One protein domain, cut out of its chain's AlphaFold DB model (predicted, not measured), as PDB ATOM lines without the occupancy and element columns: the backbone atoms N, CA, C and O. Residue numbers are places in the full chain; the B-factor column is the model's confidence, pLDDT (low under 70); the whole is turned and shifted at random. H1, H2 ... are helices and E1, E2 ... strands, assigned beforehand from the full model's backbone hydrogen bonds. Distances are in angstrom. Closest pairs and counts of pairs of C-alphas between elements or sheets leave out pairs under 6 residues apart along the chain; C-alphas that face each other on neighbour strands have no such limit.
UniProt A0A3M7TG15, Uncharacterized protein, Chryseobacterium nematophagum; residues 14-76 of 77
ATOM      1  N   ALA A  14     126.249 103.587 114.052       76.56
ATOM      2  CA  ALA A  14     125.744 103.191 115.365       76.56
ATOM      3  C   ALA A  14     124.589 102.175 115.280       76.56
ATOM      4  O   ALA A  14     124.572 101.201 116.027       76.56
ATOM      5  N   GLN A  15     123.652 102.361 114.344       76.38
ATOM      6  CA  GLN A  15     122.557 101.411 114.130       76.38
ATOM      7  C   GLN A  15     123.058 100.080 113.568       76.38
ATOM      8  O   GLN A  15     122.553  99.036 113.970       76.38
ATOM      9  N   MET A  16     124.061 100.100 112.684       76.50
ATOM     10  CA  MET A  16     124.678  98.871 112.177       76.50
ATOM     11  C   MET A  16     125.391  98.097 113.289       76.50
ATOM     12  O   MET A  16     125.129  96.911 113.446       76.50
ATOM     13  N   LYS A  17     126.176  98.772 114.141       78.50
ATOM     14  CA  LYS A  17     126.803  98.153 115.324       78.50
ATOM     15  C   LYS A  17     125.778  97.460 116.229       78.50
ATOM     16  O   LYS A  17     126.027  96.363 116.720       78.50
ATOM     17  N   THR A  18     124.612  98.082 116.430       76.50
ATOM     18  CA  THR A  18     123.510  97.484 117.201       76.50
ATOM     19  C   THR A  18     122.890  96.275 116.496       76.50
ATOM     20  O   THR A  18     122.617  95.274 117.151       76.50
ATOM     21  N   LEU A  19     122.670  96.340 115.178       75.31
ATOM     22  CA  LEU A  19     122.100  95.225 114.405       75.31
ATOM     23  C   LEU A  19     123.016  94.000 114.365       75.31
ATOM     24  O   LEU A  19     122.524  92.876 114.321       75.31
ATOM     25  N   GLU A  20     124.328  94.209 114.414       74.81
ATOM     26  CA  GLU A  20     125.320  93.137 114.524       74.81
ATOM     27  C   GLU A  20     125.391  92.509 115.923       74.81
ATOM     28  O   GLU A  20     126.114  91.537 116.120       74.81
ATOM     29  N   GLY A  21     124.659  93.048 116.905       67.44
ATOM     30  CA  GLY A  21     124.717  92.583 118.292       67.44
ATOM     31  C   GLY A  21     125.981  93.025 119.037       67.44
ATOM     32  O   GLY A  21     126.316  92.448 120.072       67.44
ATOM     33  N   GLY A  22     126.690  94.035 118.526       66.12
ATOM     34  CA  GLY A  22     127.870  94.612 119.161       66.12
ATOM     35  C   GLY A  22     127.539  95.591 120.290       66.12
ATOM     36  O   GLY A  22     126.406  96.045 120.459       66.12
ATOM     37  N   ASN A  23     128.561  95.955 121.066       71.44
ATOM     38  CA  ASN A  23     128.481  97.054 122.032       71.44
ATOM     39  C   ASN A  23     128.640  98.417 121.307       71.44
ATOM     40  O   ASN A  23     128.611  98.491 120.077       71.44
ATOM     41  N   ALA A  24     128.846  99.519 122.042       72.44
ATOM     42  CA  ALA A  24     129.087 100.841 121.439       72.44
ATOM     43  C   ALA A  24     130.288 100.875 120.461       72.44
ATOM     44  O   ALA A  24     130.346 101.725 119.569       72.44
ATOM     45  N   GLN A  25     131.218  99.927 120.599       72.69
ATOM     46  CA  GLN A  25     132.407  99.773 119.764       72.69
ATOM     47  C   GLN A  25     132.186  98.832 118.565       72.69
ATOM     48  O   GLN A  25     133.054  98.722 117.706       72.69
ATOM     49  N   GLY A  26     131.012  98.205 118.451       75.38
ATOM     50  CA  GLY A  26     130.726  97.167 117.459       75.38
ATOM     51  C   GLY A  26     131.241  95.791 117.884       75.38
ATOM     52  O   GLY A  26     131.860  95.635 118.935       75.38
ATOM     53  N   PHE A  27     130.930  94.766 117.094       80.19
ATOM     54  CA  PHE A  27     131.378  93.404 117.371       80.19
ATOM     55  C   PHE A  27     132.736  93.164 116.687       80.19
ATOM     56  O   PHE A  27     132.845  93.420 115.490       80.19
ATOM     57  N   PRO A  28     133.784  92.708 117.397       74.38
ATOM     58  CA  PRO A  28     135.084  92.443 116.781       74.38
ATOM     59  C   PRO A  28     134.968  91.537 115.553       74.38
ATOM     60  O   PRO A  28     134.148  90.618 115.515       74.38
ATOM     61  N   GLY A  29     135.774  91.812 114.535       74.19
ATOM     62  CA  GLY A  29     135.702  91.131 113.250       74.19
ATOM     63  C   GLY A  29     134.572  91.603 112.339       74.19
ATOM     64  O   GLY A  29     134.544  91.163 111.197       74.19
ATOM     65  N   THR A  30     133.676  92.509 112.757       81.88
ATOM     66  CA  THR A  30     132.678  93.076 111.840       81.88
ATOM     67  C   THR A  30     133.157  94.355 111.145       81.88
ATOM     68  O   THR A  30     133.974  95.102 111.698       81.88
ATOM     69  N   PRO A  31     132.629  94.664 109.944       82.62
ATOM     70  CA  PRO A  31     132.996  95.857 109.178       82.62
ATOM     71  C   PRO A  31     132.688  97.196 109.862       82.62
ATOM     72  O   PRO A  31     133.241  98.212 109.460       82.62
ATOM     73  N   PHE A  32     131.813  97.229 110.870       83.06
ATOM     74  CA  PHE A  32     131.450  98.468 111.572       83.06
ATOM     75  C   PHE A  32     132.133  98.628 112.931       83.06
ATOM     76  O   PHE A  32     131.893  99.623 113.620       83.06
ATOM     77  N   SER A  33     132.975  97.675 113.326       84.31
ATOM     78  CA  SER A  33     133.680  97.731 114.603       84.31
ATOM     79  C   SER A  33     134.770  98.806 114.643       84.31
ATOM     80  O   SER A  33     135.303  99.231 113.620       84.31
ATOM     81  N   ASP A  34     135.117  99.246 115.849       83.62
ATOM     82  CA  ASP A  34     136.241 100.158 116.105       83.62
ATOM     83  C   ASP A  34     137.586  99.404 116.177       83.62
ATOM     84  O   ASP A  34     138.578  99.926 116.684       83.62
ATOM     85  N   GLU A  35     137.633  98.154 115.705       84.50
ATOM     86  CA  GLU A  35     138.846  97.341 115.689       84.50
ATOM     87  C   GLU A  35     139.891  97.974 114.767       84.50
ATOM     88  O   GLU A  35     139.613  98.287 113.605       84.50
ATOM     89  N   VAL A  36     141.104  98.153 115.290       87.62
ATOM     90  CA  VAL A  36     142.239  98.679 114.534       87.62
ATOM     91  C   VAL A  36     142.716  97.622 113.545       87.62
ATOM     92  O   VAL A  36     143.109  96.527 113.938       87.62
ATOM     93  N   VAL A  37     142.711  97.969 112.258       87.38
ATOM     94  CA  VAL A  37     143.197  97.103 111.172       87.38
ATOM     95  C   VAL A  37     144.660  97.361 110.834       87.38
ATOM     96  O   VAL A  37     145.341  96.482 110.314       87.38
ATOM     97  N   GLY A  38     145.165  98.553 111.146       86.62
ATOM     98  CA  GLY A  38     146.566  98.888 110.942       86.62
ATOM     99  C   GLY A  38     146.867 100.354 111.208       86.62
ATOM    100  O   GLY A  38     145.970 101.173 111.398       86.62
ATOM    101  N   GLU A  39     148.152 100.686 111.194       90.50
ATOM    102  CA  GLU A  39     148.646 102.051 111.319       90.50
ATOM    103  C   GLU A  39     149.587 102.352 110.151       90.50
ATOM    104  O   GLU A  39     150.511 101.586 109.876       90.50
ATOM    105  N   ILE A  40     149.348 103.458 109.445       87.06
ATOM    106  CA  ILE A  40     150.192 103.904 108.330       87.06
ATOM    107  C   ILE A  40     150.550 105.368 108.570       87.06
ATOM    108  O   ILE A  40     149.666 106.215 108.691       87.06
ATOM    109  N   ASN A  41     151.850 105.678 108.631       89.81
ATOM    110  CA  ASN A  41     152.377 107.033 108.853       89.81
ATOM    111  C   ASN A  41     151.802 107.735 110.105       89.81
ATOM    112  O   ASN A  41     151.497 108.926 110.060       89.81
ATOM    113  N   GLY A  42     151.615 107.006 111.211       88.25
ATOM    114  CA  GLY A  42     151.050 107.553 112.452       88.25
ATOM    115  C   GLY A  42     149.526 107.709 112.448       88.25
ATOM    116  O   GLY A  42     148.952 108.179 113.429       88.25
ATOM    117  N   ARG A  43     148.847 107.339 111.354       89.12
ATOM    118  CA  ARG A  43     147.387 107.310 111.277       89.12
ATOM    119  C   ARG A  43     146.884 105.897 111.530       89.12
ATOM    120  O   ARG A  43     147.200 104.982 110.771       89.12
ATOM    121  N   VAL A  44     146.068 105.754 112.568       88.50
ATOM    122  CA  VAL A  44     145.372 104.511 112.906       88.50
ATOM    123  C   VAL A  44     144.147 104.363 112.006       88.50
ATOM    124  O   VAL A  44     143.346 105.291 111.889       88.50
ATOM    125  N   TYR A  45     144.022 103.203 111.369       86.75
ATOM    126  CA  TYR A  45     142.876 102.808 110.561       86.75
ATOM    127  C   TYR A  45     142.085 101.741 111.301       86.75
ATOM    128  O   TYR A  45     142.653 100.801 111.862       86.75
ATOM    129  N   THR A  46     140.767 101.871 111.263       88.44
ATOM    130  CA  THR A  46     139.828 100.919 111.856       88.44
ATOM    131  C   THR A  46     139.043 100.178 110.778       88.44
ATOM    132  O   THR A  46     139.091 100.528 109.595       88.44
ATOM    133  N   ARG A  47     138.270  99.164 111.175       85.88
ATOM    134  CA  ARG A  47     137.330  98.477 110.272       85.88
ATOM    135  C   ARG A  47     136.313  99.432 109.646       85.88
ATOM    136  O   ARG A  47     135.879  99.183 108.532       85.88
ATOM    137  N   GLN A  48     135.988 100.549 110.300       82.56
ATOM    138  CA  GLN A  48     135.120 101.575 109.712       82.56
ATOM    139  C   GLN A  48     135.771 102.309 108.541       82.56
ATOM    140  O   GLN A  48     135.078 102.677 107.593       82.56
ATOM    141  N   ASP A  49     137.085 102.528 108.606       83.88
ATOM    142  CA  ASP A  49     137.839 103.177 107.533       83.88
ATOM    143  C   ASP A  49     138.063 102.219 106.360       83.88
ATOM    144  O   ASP A  49     138.027 102.630 105.199       83.88
ATOM    145  N   ILE A  50     138.290 100.939 106.667       84.44
ATOM    146  CA  ILE A  50     138.508  99.876 105.683       84.44
ATOM    147  C   ILE A  50     137.570  98.703 106.005       84.44
ATOM    148  O   ILE A  50     137.983  97.716 106.635       84.44
ATOM    149  N   PRO A  51     136.296  98.795 105.577       81.00
ATOM    150  CA  PRO A  51     135.331  97.723 105.762       81.00
ATOM    151  C   PRO A  51     135.843  96.441 105.109       81.00
ATOM    152  O   PRO A  51     136.443  96.490 104.037       81.00
ATOM    153  N   PHE A  52     135.584  95.294 105.740       82.44
ATOM    154  CA  PHE A  52     135.947  93.972 105.208       82.44
ATOM    155  C   PHE A  52     137.453  93.710 105.054       82.44
ATOM    156  O   PHE A  52     137.849  92.787 104.349       82.44
ATOM    157  N   PHE A  53     138.319  94.473 105.729       83.31
ATOM    158  CA  PHE A  53     139.755  94.190 105.722       83.31
ATOM    159  C   PHE A  53     140.049  92.731 106.126       83.31
ATOM    160  O   PHE A  53     139.673  92.288 107.210       83.31
ATOM    161  N   GLY A  54     140.704  91.965 105.253       80.25
ATOM    162  CA  GLY A  54     141.006  90.550 105.503       80.25
ATOM    163  C   GLY A  54     139.820  89.587 105.363       80.25
ATOM    164  O   GLY A  54     139.948  88.439 105.778       80.25
ATOM    165  N   PHE A  55     138.689  90.023 104.798       84.12
ATOM    166  CA  PHE A  55     137.602  89.133 104.382       84.12
ATOM    167  C   PHE A  55     137.864  88.610 102.968       84.12
ATOM    168  O   PHE A  55     138.417  89.328 102.133       84.12
ATOM    169  N   THR A  56     137.427  87.385 102.682       88.12
ATOM    170  CA  THR A  56     137.310  86.892 101.302       88.12
ATOM    171  C   THR A  56     136.029  87.404 100.650       88.12
ATOM    172  O   THR A  56     135.088  87.802 101.343       88.12
ATOM    173  N   ASP A  57     135.964  87.359  99.321       86.62
ATOM    174  CA  ASP A  57     134.779  87.786  98.572       86.62
ATOM    175  C   ASP A  57     133.519  87.019  99.013       86.62
ATOM    176  O   ASP A  57     132.455  87.620  99.185       86.62
ATOM    177  N   GLU A  58     133.644  85.719  99.303       86.69
ATOM    178  CA  GLU A  58     132.538  84.896  99.805       86.69
ATOM    179  C   GLU A  58     132.061  85.358 101.187       86.69
ATOM    180  O   GLU A  58     130.858  85.428 101.440       86.69
ATOM    181  N   GLN A  59     132.988  85.723 102.080       82.06
ATOM    182  CA  GLN A  59     132.650  86.228 103.414       82.06
ATOM    183  C   GLN A  59     131.960  87.592 103.344       82.06
ATOM    184  O   GLN A  59     131.047  87.870 104.125       82.06
ATOM    185  N   VAL A  60     132.370  88.445 102.401       85.25
ATOM    186  CA  VAL A  60     131.694  89.722 102.141       85.25
ATOM    187  C   VAL A  60     130.272  89.474 101.650       85.25
ATOM    188  O   VAL A  60     129.330  90.093 102.151       85.25
ATOM    189  N   GLU A  61     130.089  88.561 100.698       85.94
ATOM    190  CA  GLU A  61     128.771  88.241 100.153       85.94
ATOM    191  C   GLU A  61     127.838  87.645 101.217       85.94
ATOM    192  O   GLU A  61     126.694  88.093 101.359       85.94
ATOM    193  N   GLU A  62     128.322  86.689 102.012       85.44
ATOM    194  CA  GLU A  62     127.566  86.089 103.113       85.44
ATOM    195  C   GLU A  62     127.130  87.153 104.126       85.44
ATOM    196  O   GLU A  62     125.947  87.251 104.472       85.44
ATOM    197  N   TYR A  63     128.059  88.014 104.537       82.31
ATOM    198  CA  TYR A  63     127.783  89.102 105.462       82.31
ATOM    199  C   TYR A  63     126.736  90.084 104.909       82.31
ATOM    200  O   TYR A  63     125.819  90.505 105.626       82.31
ATOM    201  N   MET A  64     126.834  90.446 103.629       81.44
ATOM    202  CA  MET A  64     125.881  91.351 102.982       81.44
ATOM    203  C   MET A  64     124.495  90.714 102.840       81.44
ATOM    204  O   MET A  64     123.482  91.401 103.004       81.44
ATOM    205  N   ASN A  65     124.428  89.406 102.586       83.19
ATOM    206  CA  ASN A  65     123.178  88.657 102.510       83.19
ATOM    207  C   ASN A  65     122.499  88.526 103.881       83.19
ATOM    208  O   ASN A  65     121.292  88.770 103.990       83.19
ATOM    209  N   LEU A  66     123.263  88.225 104.935       80.25
ATOM    210  CA  LEU A  66     122.769  88.194 106.315       80.25
ATOM    211  C   LEU A  66     122.231  89.559 106.744       80.25
ATOM    212  O   LEU A  66     121.098  89.655 107.218       80.25
ATOM    213  N   ASN A  67     122.987  90.631 106.499       75.56
ATOM    214  CA  ASN A  67     122.532  91.982 106.814       75.56
ATOM    215  C   ASN A  67     121.306  92.390 106.007       75.56
ATOM    216  O   ASN A  67     120.399  93.004 106.558       75.56
ATOM    217  N   ARG A  68     121.221  92.019 104.727       75.50
ATOM    218  CA  ARG A  68     120.030  92.284 103.913       75.50
ATOM    219  C   ARG A  68     118.798  91.575 104.475       75.50
ATOM    220  O   ARG A  68     117.735  92.188 104.546       75.50
ATOM    221  N   LYS A  69     118.935  90.316 104.902       76.38
ATOM    222  CA  LYS A  69     117.851  89.549 105.532       76.38
ATOM    223  C   LYS A  69     117.433  90.163 106.869       76.38
ATOM    224  O   LYS A  69     116.242  90.362 107.098       76.38
ATOM    225  N   ASN A  70     118.396  90.529 107.713       70.69
ATOM    226  CA  ASN A  70     118.138  91.203 108.988       70.69
ATOM    227  C   ASN A  70     117.487  92.573 108.776       70.69
ATOM    228  O   ASN A  70     116.545  92.925 109.481       70.69
ATOM    229  N   PHE A  71     117.921  93.318 107.760       68.69
ATOM    230  CA  PHE A  71     117.339  94.600 107.389       68.69
ATOM    231  C   PHE A  71     115.884  94.453 106.931       68.69
ATOM    232  O   PHE A  71     115.021  95.207 107.373       68.69
ATOM    233  N   GLN A  72     115.589  93.469 106.079       68.38
ATOM    234  CA  GLN A  72     114.215  93.164 105.674       68.38
ATOM    235  C   GLN A  72     113.352  92.738 106.867       68.38
ATOM    236  O   GLN A  72     112.216  93.183 106.969       68.38
ATOM    237  N   GLY A  73     113.885  91.942 107.798       67.75
ATOM    238  CA  GLY A  73     113.160  91.550 109.010       67.75
ATOM    239  C   GLY A  73     112.907  92.706 109.987       67.75
ATOM    240  O   GLY A  73     111.843  92.769 110.595       67.75
ATOM    241  N   ALA A  74     113.862  93.629 110.131       63.91
ATOM    242  CA  ALA A  74     113.785  94.732 111.093       63.91
ATOM    243  C   ALA A  74     113.066  95.981 110.550       63.91
ATOM    244  O   ALA A  74     112.419  96.698 111.313       63.91
ATOM    245  N   PHE A  75     113.175  96.255 109.245       60.59
ATOM    246  CA  PHE A  75     112.692  97.494 108.618       60.59
ATOM    247  C   PHE A  75     111.819  97.273 107.375       60.59
ATOM    248  O   PHE A  75     111.287  98.244 106.838       60.59
ATOM    249  N   GLY A  76     111.659  96.034 106.906       56.72
ATOM    250  CA  GLY A  76     110.756  95.695 105.810       56.72
ATOM    251  C   GLY A  76     109.309  95.612 106.287       56.72
ATOM    252  O   GLY A  76     108.807  94.526 106.566       56.72
TER     253      GLY A  76
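This is residues 14 to 76 of the 77 residues of an uncharacterized protein of Chryseobacterium nematophagum (UniProt A0A3M7TG15). A flat model with a small two-stranded hairpin, E1 and E2, at one end and a long helix, H2, reaching to the other; the long link, residues 20 to 35, winds through the middle, and short H1 lies near the last part of H2. The printed part has 63 residues, with the order H1, E1, E2, H2, an antiparallel sheet E1 - E2, and a mixed class. It is only just compact, close to loose, with a radius of gyration of the C-alphas of 12.7 A and spans of 43 by 27 by 14 A.

H1, residues 14 to 19, begins at C-alpha 14 (125.744, 103.191, 115.365) and is 8.8 A long. E1, residues 36 to 40, measures 11.4 A, and E2, residues 43 to 46, 9.9 A. H2, residues 57 to 75, runs 26.1 A to C-alpha 75 (112.692, 97.494, 108.618).

H1 and H2 are close but not clearly touching, the closest C-alphas, of Leu 19 and Asn 70, being 7.8 A apart, and about perpendicular at 89 degrees. E1 and E2 form a hairpin, antiparallel at 156 degrees, with N 45 and O 38 within hydrogen-bond range at 2.8 A. H1 and E2 are apart, as are E1 and H2. In H1 and H2 every O i to N i+4 pair is within hydrogen-bond range.

The farthest C-alphas, of Asn 41 and Gly 76, are 43.2 A apart. The printed part has no cut, and the link H1 to E1 is long. Residues 21 to 22 and 71 to 76 have pLDDT under 70.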